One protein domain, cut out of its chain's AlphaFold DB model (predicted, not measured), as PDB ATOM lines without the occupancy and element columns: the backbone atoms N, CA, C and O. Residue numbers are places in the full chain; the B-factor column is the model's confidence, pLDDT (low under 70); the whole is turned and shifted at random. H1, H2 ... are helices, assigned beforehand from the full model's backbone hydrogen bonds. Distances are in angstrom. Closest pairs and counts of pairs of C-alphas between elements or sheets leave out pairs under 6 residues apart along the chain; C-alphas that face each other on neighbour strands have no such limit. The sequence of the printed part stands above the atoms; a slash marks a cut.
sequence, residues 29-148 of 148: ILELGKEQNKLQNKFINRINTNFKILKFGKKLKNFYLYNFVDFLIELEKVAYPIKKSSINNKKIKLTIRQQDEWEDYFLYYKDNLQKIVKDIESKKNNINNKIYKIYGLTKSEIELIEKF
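AT A GLANCE: This is residues 29 to 148 of the 148 residues of an uncharacterized protein of Bacteroidetes bacterium 4572_128 (UniProt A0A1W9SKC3). One long helix, H4, makes the length; H1 runs antiparallel beside its residues 109 to 124, H2 and H3 pack together beside this pair, and H5 folds back at H4's far end. Residues 82 to 88 stick out. The printed part has 120 residues with five named helices, H1 to H5, all helix; it is loose, radius of gyration of the C-alphas 19.7 A, spans 64 by 30 by 22 A.

HOW THE PARTS SIT: Start at H1, residues 29 to 51: it touches H4, residues 96 to 134, at a shallow tilt of 19 degrees, opposite ways, closest C-alphas Ile 29 and Ile 120, 5.8 A. H2, residues 58 to 61, touches H3, residues 68 to 79, closest C-alphas Leu 60 and Glu 74, 6.7 A. H5, residues 139 to 147, is close but not clearly touching H4. Every O i to N i+4 pair is within hydrogen-bond range in H1, H3, H4 and H5; H2 is too short for one.

IN THESE COORDINATES: Find C-alpha 29 at (-31.939, -46.242, 41.308); H1 runs 32.6 A. H4 runs 56.0 A to C-alpha 134 at (-13.384, -38.418, 45.130).

THE WHOLE: The printed part has no cut; the H3 to H4 link is long. Residues 79 to 91 have pLDDT under 70.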
ATOM      1  N   ILE A  29     -31.876 -46.139  42.775       96.75
ATOM      2  CA  ILE A  29     -31.939 -46.242  41.308       96.75
ATOM      3  C   ILE A  29     -32.528 -47.591  40.879       96.75
ATOM      4  O   ILE A  29     -33.315 -47.642  39.935       96.75
ATOM      5  N   LEU A  30     -32.165 -48.680  41.563       97.56
ATOM      6  CA  LEU A  30     -32.694 -50.013  41.277       97.56
ATOM      7  C   LEU A  30     -34.203 -50.090  41.522       97.56
ATOM      8  O   LEU A  30     -34.915 -50.654  40.693       97.56
ATOM      9  N   GLU A  31     -34.699 -49.504  42.614       97.69
ATOM     10  CA  GLU A  31     -36.141 -49.449  42.885       97.69
ATOM     11  C   GLU A  31     -36.885 -48.627  41.823       97.69
ATOM     12  O   GLU A  31     -37.849 -49.122  41.240       97.69
ATOM     13  N   LEU A  32     -36.376 -47.445  41.454       97.38
ATOM     14  CA  LEU A  32     -36.945 -46.654  40.352       97.38
ATOM     15  C   LEU A  32     -36.939 -47.424  39.021       97.38
ATOM     16  O   LEU A  32     -37.903 -47.373  38.261       97.38
ATOM     17  N   GLY A  33     -35.883 -48.192  38.744       97.12
ATOM     18  CA  GLY A  33     -35.809 -49.050  37.561       97.12
ATOM     19  C   GLY A  33     -36.860 -50.167  37.564       97.12
ATOM     20  O   GLY A  33     -37.413 -50.508  36.514       97.12
ATOM     21  N   LYS A  34     -37.194 -50.732  38.731       97.50
ATOM     22  CA  LYS A  34     -38.301 -51.695  38.858       97.50
ATOM     23  C   LYS A  34     -39.646 -51.026  38.596       97.50
ATOM     24  O   LYS A  34     -40.471 -51.595  37.881       97.50
ATOM     25  N   GLU A  35     -39.862 -49.826  39.127       96.69
ATOM     26  CA  GLU A  35     -41.085 -49.050  38.896       96.69
ATOM     27  C   GLU A  35     -41.262 -48.685  37.421       96.69
ATOM     28  O   GLU A  35     -42.336 -48.922  36.859       96.69
ATOM     29  N   GLN A  36     -40.196 -48.213  36.768       96.25
ATOM     30  CA  GLN A  36     -40.173 -47.938  35.332       96.25
ATOM     31  C   GLN A  36     -40.596 -49.176  34.533       96.25
ATOM     32  O   GLN A  36     -41.534 -49.115  33.735       96.25
ATOM     33  N   ASN A  37     -39.950 -50.319  34.787       95.38
ATOM     34  CA  ASN A  37     -40.255 -51.575  34.105       95.38
ATOM     35  C   ASN A  37     -41.700 -52.018  34.350       95.38
ATOM     36  O   ASN A  37     -42.392 -52.430  33.418       95.38
ATOM     37  N   LYS A  38     -42.192 -51.915  35.588       96.69
ATOM     38  CA  LYS A  38     -43.574 -52.263  35.942       96.69
ATOM     39  C   LYS A  38     -44.577 -51.403  35.173       96.69
ATOM     40  O   LYS A  38     -45.533 -51.939  34.611       96.69
ATOM     41  N   LEU A  39     -44.364 -50.089  35.134       96.00
ATOM     42  CA  LEU A  39     -45.262 -49.147  34.471       96.00
ATOM     43  C   LEU A  39     -45.244 -49.329  32.945       96.00
ATOM     44  O   LEU A  39     -46.301 -49.419  32.318       96.00
ATOM     45  N   GLN A  40     -44.054 -49.481  32.364       94.44
ATOM     46  CA  GLN A  40     -43.863 -49.757  30.941       94.44
ATOM     47  C   GLN A  40     -44.523 -51.080  30.529       94.44
ATOM     48  O   GLN A  40     -45.292 -51.117  29.568       94.44
ATOM     49  N   ASN A  41     -44.298 -52.157  31.287       94.06
ATOM     50  CA  ASN A  41     -44.900 -53.460  31.013       94.06
ATOM     51  C   ASN A  41     -46.421 -53.432  31.163       94.06
ATOM     52  O   ASN A  41     -47.120 -54.077  30.387       94.06
ATOM     53  N   LYS A  42     -46.962 -52.657  32.112       95.19
ATOM     54  CA  LYS A  42     -48.414 -52.485  32.259       95.19
ATOM     55  C   LYS A  42     -49.037 -51.860  31.008       95.19
ATOM     56  O   LYS A  42     -50.072 -52.345  30.550       95.19
ATOM     57  N   PHE A  43     -48.404 -50.831  30.442       94.38
ATOM     58  CA  PHE A  43     -48.846 -50.233  29.180       94.38
ATOM     59  C   PHE A  43     -48.754 -51.241  28.030       94.38
ATOM     60  O   PHE A  43     -49.762 -51.534  27.392       94.38
ATOM     61  N   ILE A  44     -47.582 -51.851  27.826       91.25
ATOM     62  CA  ILE A  44     -47.336 -52.832  26.755       91.25
ATOM     63  C   ILE A  44     -48.317 -54.008  26.829       91.25
ATOM     64  O   ILE A  44     -48.886 -54.396  25.811       91.25
ATOM     65  N   ASN A  45     -48.574 -54.545  28.024       91.94
ATOM     66  CA  ASN A  45     -49.536 -55.626  28.221       91.94
ATOM     67  C   ASN A  45     -50.949 -55.187  27.845       91.94
ATOM     68  O   ASN A  45     -51.642 -55.923  27.152       91.94
ATOM     69  N   ARG A  46     -51.369 -53.974  28.235       92.00
ATOM     70  CA  ARG A  46     -52.687 -53.441  27.864       92.00
ATOM     71  C   ARG A  46     -52.830 -53.317  26.349       92.00
ATOM     72  O   ARG A  46     -53.864 -53.715  25.815       92.00
ATOM     73  N   ILE A  47     -51.796 -52.821  25.669       89.12
ATOM     74  CA  ILE A  47     -51.755 -52.784  24.207       89.12
ATOM     75  C   ILE A  47     -51.875 -54.211  23.653       89.12
ATOM     76  O   ILE A  47     -52.746 -54.475  22.829       89.12
ATOM     77  N   ASN A  48     -51.066 -55.158  24.134       86.81
ATOM     78  CA  ASN A  48     -51.095 -56.534  23.641       86.81
ATOM     79  C   ASN A  48     -52.473 -57.194  23.815       86.81
ATOM     80  O   ASN A  48     -52.975 -57.828  22.895       86.81
ATOM     81  N   THR A  49     -53.119 -57.018  24.969       87.19
ATOM     82  CA  THR A  49     -54.434 -57.609  25.249       87.19
ATOM     83  C   THR A  49     -55.529 -57.053  24.336       87.19
ATOM     84  O   THR A  49     -56.369 -57.821  23.872       87.19
ATOM     85  N   ASN A  50     -55.517 -55.747  24.046       86.81
ATOM     86  CA  ASN A  50     -56.542 -55.117  23.203       86.81
ATOM     87  C   ASN A  50     -56.312 -55.366  21.709       86.81
ATOM     88  O   ASN A  50     -57.263 -55.541  20.950       86.81
ATOM     89  N   PHE A  51     -55.049 -55.411  21.288       83.69
ATOM     90  CA  PHE A  51     -54.673 -55.386  19.876       83.69
ATOM     91  C   PHE A  51     -54.066 -56.694  19.358       83.69
ATOM     92  O   PHE A  51     -53.914 -56.856  18.152       83.69
ATOM     93  N   LYS A  52     -53.759 -57.648  20.245       82.44
ATOM     94  CA  LYS A  52     -53.168 -58.962  19.928       82.44
ATOM     95  C   LYS A  52     -51.889 -58.836  19.089       82.44
ATOM     96  O   LYS A  52     -51.737 -59.479  18.051       82.44
ATOM     97  N   ILE A  53     -50.974 -57.977  19.542       79.06
ATOM     98  CA  ILE A  53     -49.729 -57.668  18.832       79.06
ATOM     99  C   ILE A  53     -48.755 -58.842  18.953       79.06
ATOM    100  O   ILE A  53     -48.269 -59.160  20.034       79.06
ATOM    101  N   LEU A  54     -48.402 -59.441  17.815       70.31
ATOM    102  CA  LEU A  54     -47.484 -60.584  17.760       70.31
ATOM    103  C   LEU A  54     -46.038 -60.212  18.126       70.31
ATOM    104  O   LEU A  54     -45.312 -61.027  18.694       70.31
ATOM    105  N   LYS A  55     -45.591 -58.994  17.787       75.88
ATOM    106  CA  LYS A  55     -44.216 -58.541  18.039       75.88
ATOM    107  C   LYS A  55     -44.140 -57.034  18.277       75.88
ATOM    108  O   LYS A  55     -44.488 -56.242  17.409       75.88
ATOM    109  N   PHE A  56     -43.592 -56.644  19.425       80.88
ATOM    110  CA  PHE A  56     -43.325 -55.244  19.752       80.88
ATOM    111  C   PHE A  56     -41.979 -54.786  19.179       80.88
ATOM    112  O   PHE A  56     -40.924 -55.308  19.554       80.88
ATOM    113  N   GLY A  57     -42.015 -53.783  18.298       83.31
ATOM    114  CA  GLY A  57     -40.824 -53.078  17.824       83.31
ATOM    115  C   GLY A  57     -40.161 -52.231  18.919       83.31
ATOM    116  O   GLY A  57     -40.755 -51.953  19.963       83.31
ATOM    117  N   LYS A  58     -38.920 -51.782  18.679       87.50
ATOM    118  CA  LYS A  58     -38.153 -50.954  19.634       87.50
ATOM    119  C   LYS A  58     -38.882 -49.648  19.983       87.50
ATOM    120  O   LYS A  58     -38.866 -49.246  21.142       87.50
ATOM    121  N   LYS A  59     -39.557 -49.029  19.007       87.69
ATOM    122  CA  LYS A  59     -40.336 -47.799  19.209       87.69
ATOM    123  C   LYS A  59     -41.532 -48.003  20.137       87.69
ATOM    124  O   LYS A  59     -41.675 -47.245  21.083       87.69
ATOM    125  N   LEU A  60     -42.314 -49.070  19.947       87.69
ATOM    126  CA  LEU A  60     -43.440 -49.390  20.838       87.69
ATOM    127  C   LEU A  60     -42.988 -49.766  22.250       87.69
ATOM    128  O   LEU A  60     -43.653 -49.418  23.220       87.69
ATOM    129  N   LYS A  61     -41.844 -50.450  22.387       89.75
ATOM    130  CA  LYS A  61     -41.262 -50.694  23.712       89.75
ATOM    131  C   LYS A  61     -40.882 -49.376  24.382       89.75
ATOM    132  O   LYS A  61     -41.206 -49.181  25.544       89.75
ATOM    133  N   ASN A  62     -40.275 -48.456  23.641       92.19
ATOM    134  CA  ASN A  62     -39.837 -47.156  24.145       92.19
ATOM    135  C   ASN A  62     -40.819 -46.027  23.791       92.19
ATOM    136  O   ASN A  62     -40.389 -44.928  23.450       92.19
ATOM    137  N   PHE A  63     -42.129 -46.293  23.848       93.75
ATOM    138  CA  PHE A  63     -43.166 -45.372  23.359       93.75
ATOM    139  C   PHE A  63     -43.107 -43.986  24.021       93.75
ATOM    140  O   PHE A  63     -43.390 -42.983  23.376       93.75
ATOM    141  N   TYR A  64     -42.676 -43.925  25.284       94.31
ATOM    142  CA  TYR A  64     -42.540 -42.696  26.069       94.31
ATOM    143  C   TYR A  64     -41.500 -41.707  25.504       94.31
ATOM    144  O   TYR A  64     -41.450 -40.554  25.931       94.31
ATOM    145  N   LEU A  65     -40.679 -42.135  24.538       94.44
ATOM    146  CA  LEU A  65     -39.735 -41.281  23.812       94.44
ATOM    147  C   LEU A  65     -40.343 -40.625  22.563       94.44
ATOM    148  O   LEU A  65     -39.713 -39.753  21.975       94.44
ATOM    149  N   TYR A  66     -41.543 -41.034  22.153       94.94
ATOM    150  CA  TYR A  66     -42.181 -40.606  20.907       94.94
ATOM    151  C   TYR A  66     -43.485 -39.851  21.186       94.94
ATOM    152  O   TYR A  66     -43.957 -39.793  22.326       94.94
ATOM    153  N   ASN A  67     -44.052 -39.201  20.170       94.25
ATOM    154  CA  ASN A  67     -45.368 -38.566  20.280       94.25
ATOM    155  C   ASN A  67     -46.498 -39.574  19.988       94.25
ATOM    156  O   ASN A  67     -46.248 -40.724  19.617       94.25
ATOM    157  N   PHE A  68     -47.747 -39.158  20.201       94.00
ATOM    158  CA  PHE A  68     -48.899 -40.038  20.005       94.00
ATOM    159  C   PHE A  68     -49.087 -40.433  18.530       94.00
ATOM    160  O   PHE A  68     -49.389 -41.587  18.234       94.00
ATOM    161  N   VAL A  69     -48.795 -39.526  17.592       92.00
ATOM    162  CA  VAL A  69     -48.860 -39.794  16.144       92.00
ATOM    163  C   VAL A  69     -47.886 -40.907  15.736       92.00
ATOM    164  O   VAL A  69     -48.274 -41.856  15.056       92.00
ATOM    165  N   ASP A  70     -46.639 -40.847  16.203       92.12
ATOM    166  CA  ASP A  70     -45.629 -41.886  15.996       92.12
ATOM    167  C   ASP A  70     -46.088 -43.225  16.578       92.12
ATOM    168  O   ASP A  70     -45.892 -44.277  15.966       92.12
ATOM    169  N   PHE A  71     -46.710 -43.196  17.760       91.50
ATOM    170  CA  PHE A  71     -47.270 -44.386  18.387       91.50
ATOM    171  C   PHE A  71     -48.386 -45.007  17.539       91.50
ATOM    172  O   PHE A  71     -48.350 -46.217  17.317       91.50
ATOM    173  N   LEU A  72     -49.322 -44.210  17.012       90.12
ATOM    174  CA  LEU A  72     -50.386 -44.693  16.126       90.12
ATOM    175  C   LEU A  72     -49.821 -45.333  14.855       90.12
ATOM    176  O   LEU A  72     -50.234 -46.431  14.486       90.12
ATOM    177  N   ILE A  73     -48.827 -44.695  14.231       88.25
ATOM    178  CA  ILE A  73     -48.145 -45.228  13.045       88.25
ATOM    179  C   ILE A  73     -47.485 -46.575  13.362       88.25
ATOM    180  O   ILE A  73     -47.592 -47.530  12.592       88.25
ATOM    181  N   GLU A  74     -46.784 -46.682  14.489       87.44
ATOM    182  CA  GLU A  74     -46.135 -47.931  14.890       87.44
ATOM    183  C   GLU A  74     -47.148 -49.020  15.271       87.44
ATOM    184  O   GLU A  74     -46.912 -50.194  14.982       87.44
ATOM    185  N   LEU A  75     -48.285 -48.646  15.862       86.44
ATOM    186  CA  LEU A  75     -49.389 -49.549  16.187       86.44
ATOM    187  C   LEU A  75     -50.071 -50.087  14.917       86.44
ATOM    188  O   LEU A  75     -50.360 -51.281  14.828       86.44
ATOM    189  N   GLU A  76     -50.253 -49.248  13.897       82.88
ATOM    190  CA  GLU A  76     -50.756 -49.668  12.585       82.88
ATOM    191  C   GLU A  76     -49.758 -50.596  11.872       82.88
ATOM    192  O   GLU A  76     -50.149 -51.628  11.324       82.88
ATOM    193  N   LYS A  77     -48.452 -50.298  11.938       80.44
ATOM    194  CA  LYS A  77     -47.403 -51.144  11.341       80.44
ATOM    195  C   LYS A  77     -47.357 -52.548  11.924       80.44
ATOM    196  O   LYS A  77     -47.134 -53.489  11.174       80.44
ATOM    197  N   VAL A  78     -47.530 -52.708  13.234       75.88
ATOM    198  CA  VAL A  78     -47.543 -54.049  13.848       75.88
ATOM    199  C   VAL A  78     -48.853 -54.797  13.610       75.88
ATOM    200  O   VAL A  78     -48.863 -56.025  13.664       75.88
ATOM    201  N   ALA A  79     -49.937 -54.075  13.311       65.19
ATOM    202  CA  ALA A  79     -51.181 -54.648  12.803       65.19
ATOM    203  C   ALA A  79     -51.048 -55.138  11.352       65.19
ATOM    204  O   ALA A  79     -51.742 -56.060  10.923       65.19
ATOM    205  N   TYR A  80     -50.175 -54.490  10.580       59.88
ATOM    206  CA  TYR A  80     -49.913 -54.805   9.186       59.88
ATOM    207  C   TYR A  80     -48.880 -55.941   9.070       59.88
ATOM    208  O   TYR A  80     -47.799 -55.870   9.661       59.88
ATOM    209  N   PRO A  81     -49.140 -57.012   8.301       56.41
ATOM    210  CA  PRO A  81     -48.149 -58.059   8.136       56.41
ATOM    211  C   PRO A  81     -46.941 -57.524   7.356       56.41
ATOM    212  O   PRO A  81     -47.046 -57.106   6.206       56.41
ATOM    213  N   ILE A  82     -45.754 -57.622   7.958       57.69
ATOM    214  CA  ILE A  82     -44.469 -57.300   7.307       57.69
ATOM    215  C   ILE A  82     -44.205 -58.246   6.107       57.69
ATOM    216  O   ILE A  82     -43.384 -57.950   5.243       57.69
ATOM    217  N   LYS A  83     -44.944 -59.365   5.994       53.50
ATOM    218  CA  LYS A  83     -44.940 -60.271   4.834       53.50
ATOM    219  C   LYS A  83     -46.355 -60.447   4.271       53.50
ATOM    220  O   LYS A  83     -47.212 -61.025   4.931       53.50
ATOM    221  N   LYS A  84     -46.561 -60.027   3.019       51.94
ATOM    222  CA  LYS A  84     -47.814 -60.020   2.223       51.94
ATOM    223  C   LYS A  84     -48.548 -61.379   2.048       51.94
ATOM    224  O   LYS A  84     -49.468 -61.451   1.248       51.94
ATOM    225  N   SER A  85     -48.149 -62.448   2.746       48.31
ATOM    226  CA  SER A  85     -48.500 -63.851   2.446       48.31
ATOM    227  C   SER A  85     -49.344 -64.575   3.514       48.31
ATOM    228  O   SER A  85     -49.581 -65.770   3.362       48.31
ATOM    229  N   SER A  86     -49.792 -63.926   4.596       48.34
ATOM    230  CA  SER A  86     -50.620 -64.590   5.623       48.34
ATOM    231  C   SER A  86     -52.027 -63.987   5.669       48.34
ATOM    232  O   SER A  86     -52.185 -62.779   5.800       48.34
ATOM    233  N   ILE A  87     -53.037 -64.845   5.509       46.47
ATOM    234  CA  ILE A  87     -54.424 -64.549   5.093       46.47
ATOM    235  C   ILE A  87     -55.332 -63.968   6.200       46.47
ATOM    236  O   ILE A  87     -56.472 -63.597   5.939       46.47
ATOM    237  N   ASN A  88     -54.837 -63.768   7.424       47.12
ATOM    238  CA  ASN A  88     -55.688 -63.404   8.564       47.12
ATOM    239  C   ASN A  88     -55.412 -61.962   9.028       47.12
ATOM    240  O   ASN A  88     -54.773 -61.727  10.052       47.12
ATOM    241  N   ASN A  89     -55.875 -60.987   8.242       52.44
ATOM    242  CA  ASN A  89     -55.595 -59.558   8.426       52.44
ATOM    243  C   ASN A  89     -56.567 -58.880   9.408       52.44
ATOM    244  O   ASN A  89     -57.767 -58.810   9.147       52.44
ATOM    245  N   LYS A  90     -56.047 -58.258  10.474       55.88
ATOM    246  CA  LYS A  90     -56.767 -57.218  11.228       55.88
ATOM    247  C   LYS A  90     -55.975 -55.918  11.174       55.88
ATOM    248  O   LYS A  90     -55.020 -55.742  11.920       55.88
ATOM    249  N   LYS A  91     -56.388 -54.996  10.298       64.44
ATOM    250  CA  LYS A  91     -55.923 -53.606  10.354       64.44
ATOM    251  C   LYS A  91     -56.457 -52.998  11.645       64.44
ATOM    252  O   LYS A  91     -57.671 -52.881  11.806       64.44
ATOM    253  N   ILE A  92     -55.572 -52.645  12.566       70.06
ATOM    254  CA  ILE A  92     -55.967 -51.890  13.748       70.06
ATOM    255  C   ILE A  92     -56.140 -50.447  13.293       70.06
ATOM    256  O   ILE A  92     -55.160 -49.753  13.048       70.06
ATOM    257  N   LYS A  93     -57.392 -50.017  13.135       74.06
ATOM    258  CA  LYS A  93     -57.730 -48.623  12.856       74.06
ATOM    259  C   LYS A  93     -58.641 -48.129  13.967       74.06
ATOM    260  O   LYS A  93     -59.781 -48.579  14.075       74.06
ATOM    261  N   LEU A  94     -58.110 -47.255  14.813       83.06
ATOM    262  CA  LEU A  94     -58.872 -46.626  15.884       83.06
ATOM    263  C   LEU A  94     -59.781 -45.547  15.295       83.06
ATOM    264  O   LEU A  94     -59.345 -44.731  14.481       83.06
ATOM    265  N   THR A  95     -61.043 -45.539  15.715       87.94
ATOM    266  CA  THR A  95     -61.948 -44.403  15.478       87.94
ATOM    267  C   THR A  95     -61.435 -43.157  16.206       87.94
ATOM    268  O   THR A  95     -60.674 -43.289  17.158       87.94
ATOM    269  N   ILE A  96     -61.864 -41.957  15.799       87.94
ATOM    270  CA  ILE A  96     -61.433 -40.691  16.431       87.94
ATOM    271  C   ILE A  96     -61.686 -40.722  17.944       87.94
ATOM    272  O   ILE A  96     -60.773 -40.509  18.725       87.94
ATOM    273  N   ARG A  97     -62.884 -41.143  18.364       90.38
ATOM    274  CA  ARG A  97     -63.224 -41.269  19.787       90.38
ATOM    275  C   ARG A  97     -62.310 -42.237  20.549       90.38
ATOM    276  O   ARG A  97     -61.969 -41.993  21.695       90.38
ATOM    277  N   GLN A  98     -61.915 -43.345  19.920       88.81
ATOM    278  CA  GLN A  98     -60.950 -44.260  20.532       88.81
ATOM    279  C   GLN A  98     -59.548 -43.648  20.580       88.81
ATOM    280  O   GLN A  98     -58.797 -43.963  21.494       88.81
ATOM    281  N   GLN A  99     -59.171 -42.824  19.601       91.62
ATOM    282  CA  GLN A  99     -57.885 -42.130  19.625       91.62
ATOM    283  C   GLN A  99     -57.814 -41.175  20.814       91.62
ATOM    284  O   GLN A  99     -56.823 -41.258  21.524       91.62
ATOM    285  N   ASP A 100     -58.872 -40.412  21.105       91.75
ATOM    286  CA  ASP A 100     -58.926 -39.539  22.289       91.75
ATOM    287  C   ASP A 100     -58.702 -40.337  23.591       91.75
ATOM    288  O   ASP A 100     -57.818 -40.024  24.386       91.75
ATOM    289  N   GLU A 101     -59.429 -41.449  23.775       91.25
ATOM    290  CA  GLU A 101     -59.282 -42.313  24.960       91.25
ATOM    291  C   GLU A 101     -57.864 -42.903  25.089       91.25
ATOM    292  O   GLU A 101     -57.313 -43.026  26.189       91.25
ATOM    293  N   TRP A 102     -57.259 -43.296  23.964       92.94
ATOM    294  CA  TRP A 102     -55.901 -43.833  23.941       92.94
ATOM    295  C   TRP A 102     -54.831 -42.754  24.081       92.94
ATOM    296  O   TRP A 102     -53.758 -43.072  24.594       92.94
ATOM    297  N   GLU A 103     -55.095 -41.521  23.653       95.19
ATOM    298  CA  GLU A 103     -54.177 -40.390  23.765       95.19
ATOM    299  C   GLU A 103     -54.008 -39.987  25.224       95.19
ATOM    300  O   GLU A 103     -52.880 -39.981  25.718       95.19
ATOM    301  N   ASP A 104     -55.107 -39.788  25.952       94.50
ATOM    302  CA  ASP A 104     -55.068 -39.492  27.388       94.50
ATOM    303  C   ASP A 104     -54.327 -40.589  28.161       94.50
ATOM    304  O   ASP A 104     -53.452 -40.330  28.998       94.50
ATOM    305  N   TYR A 105     -54.622 -41.852  27.835       94.19
ATOM    306  CA  TYR A 105     -53.947 -42.993  28.441       94.19
ATOM    307  C   TYR A 105     -52.454 -43.026  28.080       94.19
ATOM    308  O   TYR A 105     -51.610 -43.265  28.942       94.19
ATOM    309  N   PHE A 106     -52.095 -42.771  26.823       96.06
ATOM    310  CA  PHE A 106     -50.708 -42.704  26.367       96.06
ATOM    311  C   PHE A 106     -49.933 -41.595  27.084       96.06
ATOM    312  O   PHE A 106     -48.844 -41.860  27.602       96.06
ATOM    313  N   LEU A 107     -50.498 -40.387  27.160       96.75
ATOM    314  CA  LEU A 107     -49.883 -39.223  27.795       96.75
ATOM    315  C   LEU A 107     -49.657 -39.463  29.287       96.75
ATOM    316  O   LEU A 107     -48.543 -39.264  29.769       96.75
ATOM    317  N   TYR A 108     -50.641 -40.026  29.994       96.25
ATOM    318  CA  TYR A 108     -50.481 -40.390  31.404       96.25
ATOM    319  C   TYR A 108     -49.276 -41.317  31.635       96.25
ATOM    320  O   TYR A 108     -48.465 -41.091  32.538       96.25
ATOM    321  N   TYR A 109     -49.125 -42.380  30.837       96.88
ATOM    322  CA  TYR A 109     -47.991 -43.295  31.007       96.88
ATOM    323  C   TYR A 109     -46.674 -42.665  30.560       96.88
ATOM    324  O   TYR A 109     -45.651 -42.886  31.212       96.88
ATOM    325  N   LYS A 110     -46.692 -41.891  29.471       96.88
ATOM    326  CA  LYS A 110     -45.521 -41.180  28.959       96.88
ATOM    327  C   LYS A 110     -44.962 -40.230  30.009       96.88
ATOM    328  O   LYS A 110     -43.782 -40.340  30.330       96.88
ATOM    329  N   ASP A 111     -45.792 -39.371  30.586       96.81
ATOM    330  CA  ASP A 111     -45.351 -38.366  31.553       96.81
ATOM    331  C   ASP A 111     -44.783 -39.008  32.815       96.81
ATOM    332  O   ASP A 111     -43.721 -38.616  33.301       96.81
ATOM    333  N   ASN A 112     -45.447 -40.044  33.329       97.00
ATOM    334  CA  ASN A 112     -44.970 -40.766  34.503       97.00
ATOM    335  C   ASN A 112     -43.650 -41.504  34.234       97.00
ATOM    336  O   ASN A 112     -42.737 -41.445  35.057       97.00
ATOM    337  N   LEU A 113     -43.500 -42.148  33.072       97.06
ATOM    338  CA  LEU A 113     -42.234 -42.780  32.690       97.06
ATOM    339  C   LEU A 113     -41.121 -41.750  32.495       97.06
ATOM    340  O   LEU A 113     -40.006 -41.974  32.954       97.06
ATOM    341  N   GLN A 114     -41.412 -40.615  31.858       96.44
ATOM    342  CA  GLN A 114     -40.433 -39.547  31.664       96.44
ATOM    343  C   GLN A 114     -39.979 -38.934  32.991       96.44
ATOM    344  O   GLN A 114     -38.794 -38.642  33.132       96.44
ATOM    345  N   LYS A 115     -40.874 -38.784  33.975       97.38
ATOM    346  CA  LYS A 115     -40.507 -38.370  35.339       97.38
ATOM    347  C   LYS A 115     -39.533 -39.363  35.977       97.38
ATOM    348  O   LYS A 115     -38.451 -38.959  36.384       97.38
ATOM    349  N   ILE A 116     -39.854 -40.659  35.960       97.31
ATOM    350  CA  ILE A 116     -38.980 -41.702  36.531       97.31
ATOM    351  C   ILE A 116     -37.612 -41.730  35.832       97.31
ATOM    352  O   ILE A 116     -36.580 -41.827  36.493       97.31
ATOM    353  N   VAL A 117     -37.579 -41.619  34.499       95.88
ATOM    354  CA  VAL A 117     -36.324 -41.587  33.729       95.88
ATOM    355  C   VAL A 117     -35.470 -40.378  34.115       95.88
ATOM    356  O   VAL A 117     -34.279 -40.548  34.375       95.88
ATOM    357  N   LYS A 118     -36.075 -39.189  34.221       96.94
ATOM    358  CA  LYS A 118     -35.383 -37.970  34.668       96.94
ATOM    359  C   LYS A 118     -34.838 -38.114  36.090       96.94
ATOM    360  O   LYS A 118     -33.706 -37.713  36.348       96.94
ATOM    361  N   ASP A 119     -35.593 -38.733  36.993       97.00
ATOM    362  CA  ASP A 119     -35.149 -38.971  38.370       97.00
ATOM    363  C   ASP A 119     -33.961 -39.940  38.428       97.00
ATOM    364  O   ASP A 119     -32.995 -39.707  39.161       97.00
ATOM    365  N   ILE A 120     -33.992 -41.011  37.629       97.00
ATOM    366  CA  ILE A 120     -32.872 -41.952  37.499       97.00
ATOM    367  C   ILE A 120     -31.627 -41.233  36.971       97.00
ATOM    368  O   ILE A 120     -30.539 -41.412  37.520       97.00
ATOM    369  N   GLU A 121     -31.773 -40.427  35.920       96.56
ATOM    370  CA  GLU A 121     -30.673 -39.680  35.310       96.56
ATOM    371  C   GLU A 121     -30.072 -38.664  36.287       96.56
ATOM    372  O   GLU A 121     -28.861 -38.649  36.500       96.56
ATOM    373  N   SER A 122     -30.915 -37.907  36.993       96.62
ATOM    374  CA  SER A 122     -30.480 -36.982  38.043       96.62
ATOM    375  C   SER A 122     -29.682 -37.693  39.142       96.62
ATOM    376  O   SER A 122     -28.600 -37.248  39.535       96.62
ATOM    377  N   LYS A 123     -30.157 -38.853  39.620       96.00
ATOM    378  CA  LYS A 123     -29.442 -39.641  40.637       96.00
ATOM    379  C   LYS A 123     -28.113 -40.195  40.121       96.00
ATOM    380  O   LYS A 123     -27.135 -40.161  40.867       96.00
ATOM    381  N   LYS A 124     -28.048 -40.657  38.869       96.25
ATOM    382  CA  LYS A 124     -26.794 -41.095  38.231       96.25
ATOM    383  C   LYS A 124     -25.790 -39.950  38.131       96.25
ATOM    384  O   LYS A 124     -24.652 -40.114  38.558       96.25
ATOM    385  N   ASN A 125     -26.227 -38.775  37.690       94.44
ATOM    386  CA  ASN A 125     -25.370 -37.593  37.596       94.44
ATOM    387  C   ASN A 125     -24.849 -37.163  38.976       94.44
ATOM    388  O   ASN A 125     -23.674 -36.840  39.127       94.44
ATOM    389  N   ASN A 126     -25.678 -37.248  40.022       94.25
ATOM    390  CA  ASN A 126     -25.239 -36.999  41.398       94.25
ATOM    391  C   ASN A 126     -24.177 -37.999  41.884       94.25
ATOM    392  O   ASN A 126     -23.246 -37.608  42.593       94.25
ATOM    393  N   ILE A 127     -24.299 -39.278  41.512       94.56
ATOM    394  CA  ILE A 127     -23.277 -40.297  41.788       94.56
ATOM    395  C   ILE A 127     -21.984 -39.953  41.042       94.56
ATOM    396  O   ILE A 127     -20.942 -39.856  41.689       94.56
ATOM    397  N   ASN A 128     -22.055 -39.703  39.731       93.75
ATOM    398  CA  ASN A 128     -20.901 -39.356  38.896       93.75
ATOM    399  C   ASN A 128     -20.160 -38.138  39.458       93.75
ATOM    400  O   ASN A 128     -18.970 -38.217  39.740       93.75
ATOM    401  N   ASN A 129     -20.882 -37.062  39.774       93.19
ATOM    402  CA  ASN A 129     -20.310 -35.854  40.370       93.19
ATOM    403  C   ASN A 129     -19.583 -36.119  41.695       93.19
ATOM    404  O   ASN A 129     -18.563 -35.492  41.986       93.19
ATOM    405  N   LYS A 130     -20.093 -37.031  42.531       92.81
ATOM    406  CA  LYS A 130     -19.425 -37.405  43.783       92.81
ATOM    407  C   LYS A 130     -18.190 -38.273  43.519       92.81
ATOM    408  O   LYS A 130     -17.192 -38.079  44.207       92.81
ATOM    409  N   ILE A 131     -18.232 -39.166  42.528       91.44
ATOM    410  CA  ILE A 131     -17.079 -39.971  42.091       91.44
ATOM    411  C   ILE A 131     -15.976 -39.062  41.544       91.44
ATOM    412  O   ILE A 131     -14.844 -39.148  42.007       91.44
ATOM    413  N   TYR A 132     -16.301 -38.128  40.650       93.06
ATOM    414  CA  TYR A 132     -15.332 -37.184  40.089       93.06
ATOM    415  C   TYR A 132     -14.606 -36.391  41.178       93.06
ATOM    416  O   TYR A 132     -13.387 -36.255  41.138       93.06
ATOM    417  N   LYS A 133     -15.335 -35.947  42.210       91.88
ATOM    418  CA  LYS A 133     -14.748 -35.269  43.378       91.88
ATOM    419  C   LYS A 133     -13.824 -36.170  44.196       91.88
ATOM    420  O   LYS A 133     -12.800 -35.697  44.668       91.88
ATOM    421  N   ILE A 134     -14.191 -37.437  44.385       91.44
ATOM    422  CA  ILE A 134     -13.384 -38.418  45.130       91.44
ATOM    423  C   ILE A 134     -12.049 -38.678  44.428       91.44
ATOM    424  O   ILE A 134     -11.023 -38.788  45.089       91.44
ATOM    425  N   TYR A 135     -12.067 -38.748  43.100       89.62
ATOM    426  CA  TYR A 135     -10.875 -38.972  42.286       89.62
ATOM    427  C   TYR A 135     -10.156 -37.672  41.886       89.62
ATOM    428  O   TYR A 135      -9.121 -37.732  41.232       89.62
ATOM    429  N   GLY A 136     -10.673 -36.504  42.285       91.12
ATOM    430  CA  GLY A 136     -10.044 -35.210  42.020       91.12
ATOM    431  C   GLY A 136     -10.005 -34.804  40.543       91.12
ATOM    432  O   GLY A 136      -9.106 -34.060  40.164       91.12
ATOM    433  N   LEU A 137     -10.948 -35.277  39.718       93.31
ATOM    434  CA  LEU A 137     -10.948 -34.993  38.279       93.31
ATOM    435  C   LEU A 137     -11.164 -33.503  37.999       93.31
ATOM    436  O   LEU A 137     -12.024 -32.840  38.591       93.31
ATOM    437  N   THR A 138     -10.417 -33.003  37.026       93.62
ATOM    438  CA  THR A 138     -10.571 -31.669  36.456       93.62
ATOM    439  C   THR A 138     -11.763 -31.606  35.502       93.62
ATOM    440  O   THR A 138     -12.250 -32.617  34.996       93.62
ATOM    441  N   LYS A 139     -12.231 -30.388  35.201       91.94
ATOM    442  CA  LYS A 139     -13.318 -30.177  34.231       91.94
ATOM    443  C   LYS A 139     -12.985 -30.768  32.858       91.94
ATOM    444  O   LYS A 139     -13.834 -31.424  32.275       91.94
ATOM    445  N   SER A 140     -11.747 -30.594  32.393       92.62
ATOM    446  CA  SER A 140     -11.291 -31.133  31.108       92.62
ATOM    447  C   SER A 140     -11.356 -32.662  31.067       92.62
ATOM    448  O   SER A 140     -11.775 -33.229  30.065       92.62
ATOM    449  N   GLU A 141     -10.984 -33.337  32.159       92.06
ATOM    450  CA  GLU A 141     -11.071 -34.801  32.256       92.06
ATOM    451  C   GLU A 141     -12.524 -35.284  32.293       92.06
ATOM    452  O   GLU A 141     -12.862 -36.254  31.619       92.06
ATOM    453  N   ILE A 142     -13.398 -34.585  33.024       91.88
ATOM    454  CA  ILE A 142     -14.835 -34.896  33.062       91.88
ATOM    455  C   ILE A 142     -15.458 -34.732  31.671       91.88
ATOM    456  O   ILE A 142     -16.160 -35.624  31.207       91.88
ATOM    457  N   GLU A 143     -15.163 -33.629  30.980       92.88
ATOM    458  CA  GLU A 143     -15.665 -33.383  29.626       92.88
ATOM    459  C   GLU A 143     -15.196 -34.438  28.623       92.88
ATOM    460  O   GLU A 143     -15.941 -34.772  27.705       92.88
ATOM    461  N   LEU A 144     -13.970 -34.951  28.765       92.12
ATOM    462  CA  LEU A 144     -13.494 -36.062  27.944       92.12
ATOM    463  C   LEU A 144     -14.324 -37.318  28.216       92.12
ATOM    464  O   LEU A 144     -14.809 -37.921  27.265       92.12
ATOM    465  N   ILE A 145     -14.542 -37.675  29.485       88.94
ATOM    466  CA  ILE A 145     -15.322 -38.861  29.876       88.94
ATOM    467  C   ILE A 145     -16.769 -38.781  29.381       88.94
ATOM    468  O   ILE A 145     -17.291 -39.774  28.892       88.94
ATOM    469  N   GLU A 146     -17.421 -37.621  29.479       88.56
ATOM    470  CA  GLU A 146     -18.822 -37.457  29.059       88.56
ATOM    471  C   GLU A 146     -19.008 -37.402  27.532       88.56
ATOM    472  O   GLU A 146     -20.135 -37.499  27.046       88.56
ATOM    473  N   LYS A 147     -17.917 -37.257  26.768       87.81
ATOM    474  CA  LYS A 147     -17.918 -37.307  25.297       87.81
ATOM    475  C   LYS A 147     -17.651 -38.709  24.728       87.81
ATOM    476  O   LYS A 147     -17.852 -38.885  23.525       87.81
ATOM    477  N   PHE A 148     -17.180 -39.657  25.545       71.69
ATOM    478  CA  PHE A 148     -16.953 -41.062  25.170       71.69
ATOM    479  C   PHE A 148     -18.238 -41.896  25.271       71.69
ATOM    480  O   PHE A 148     -18.412 -42.782  24.402       71.69
TER     481      PHE A 148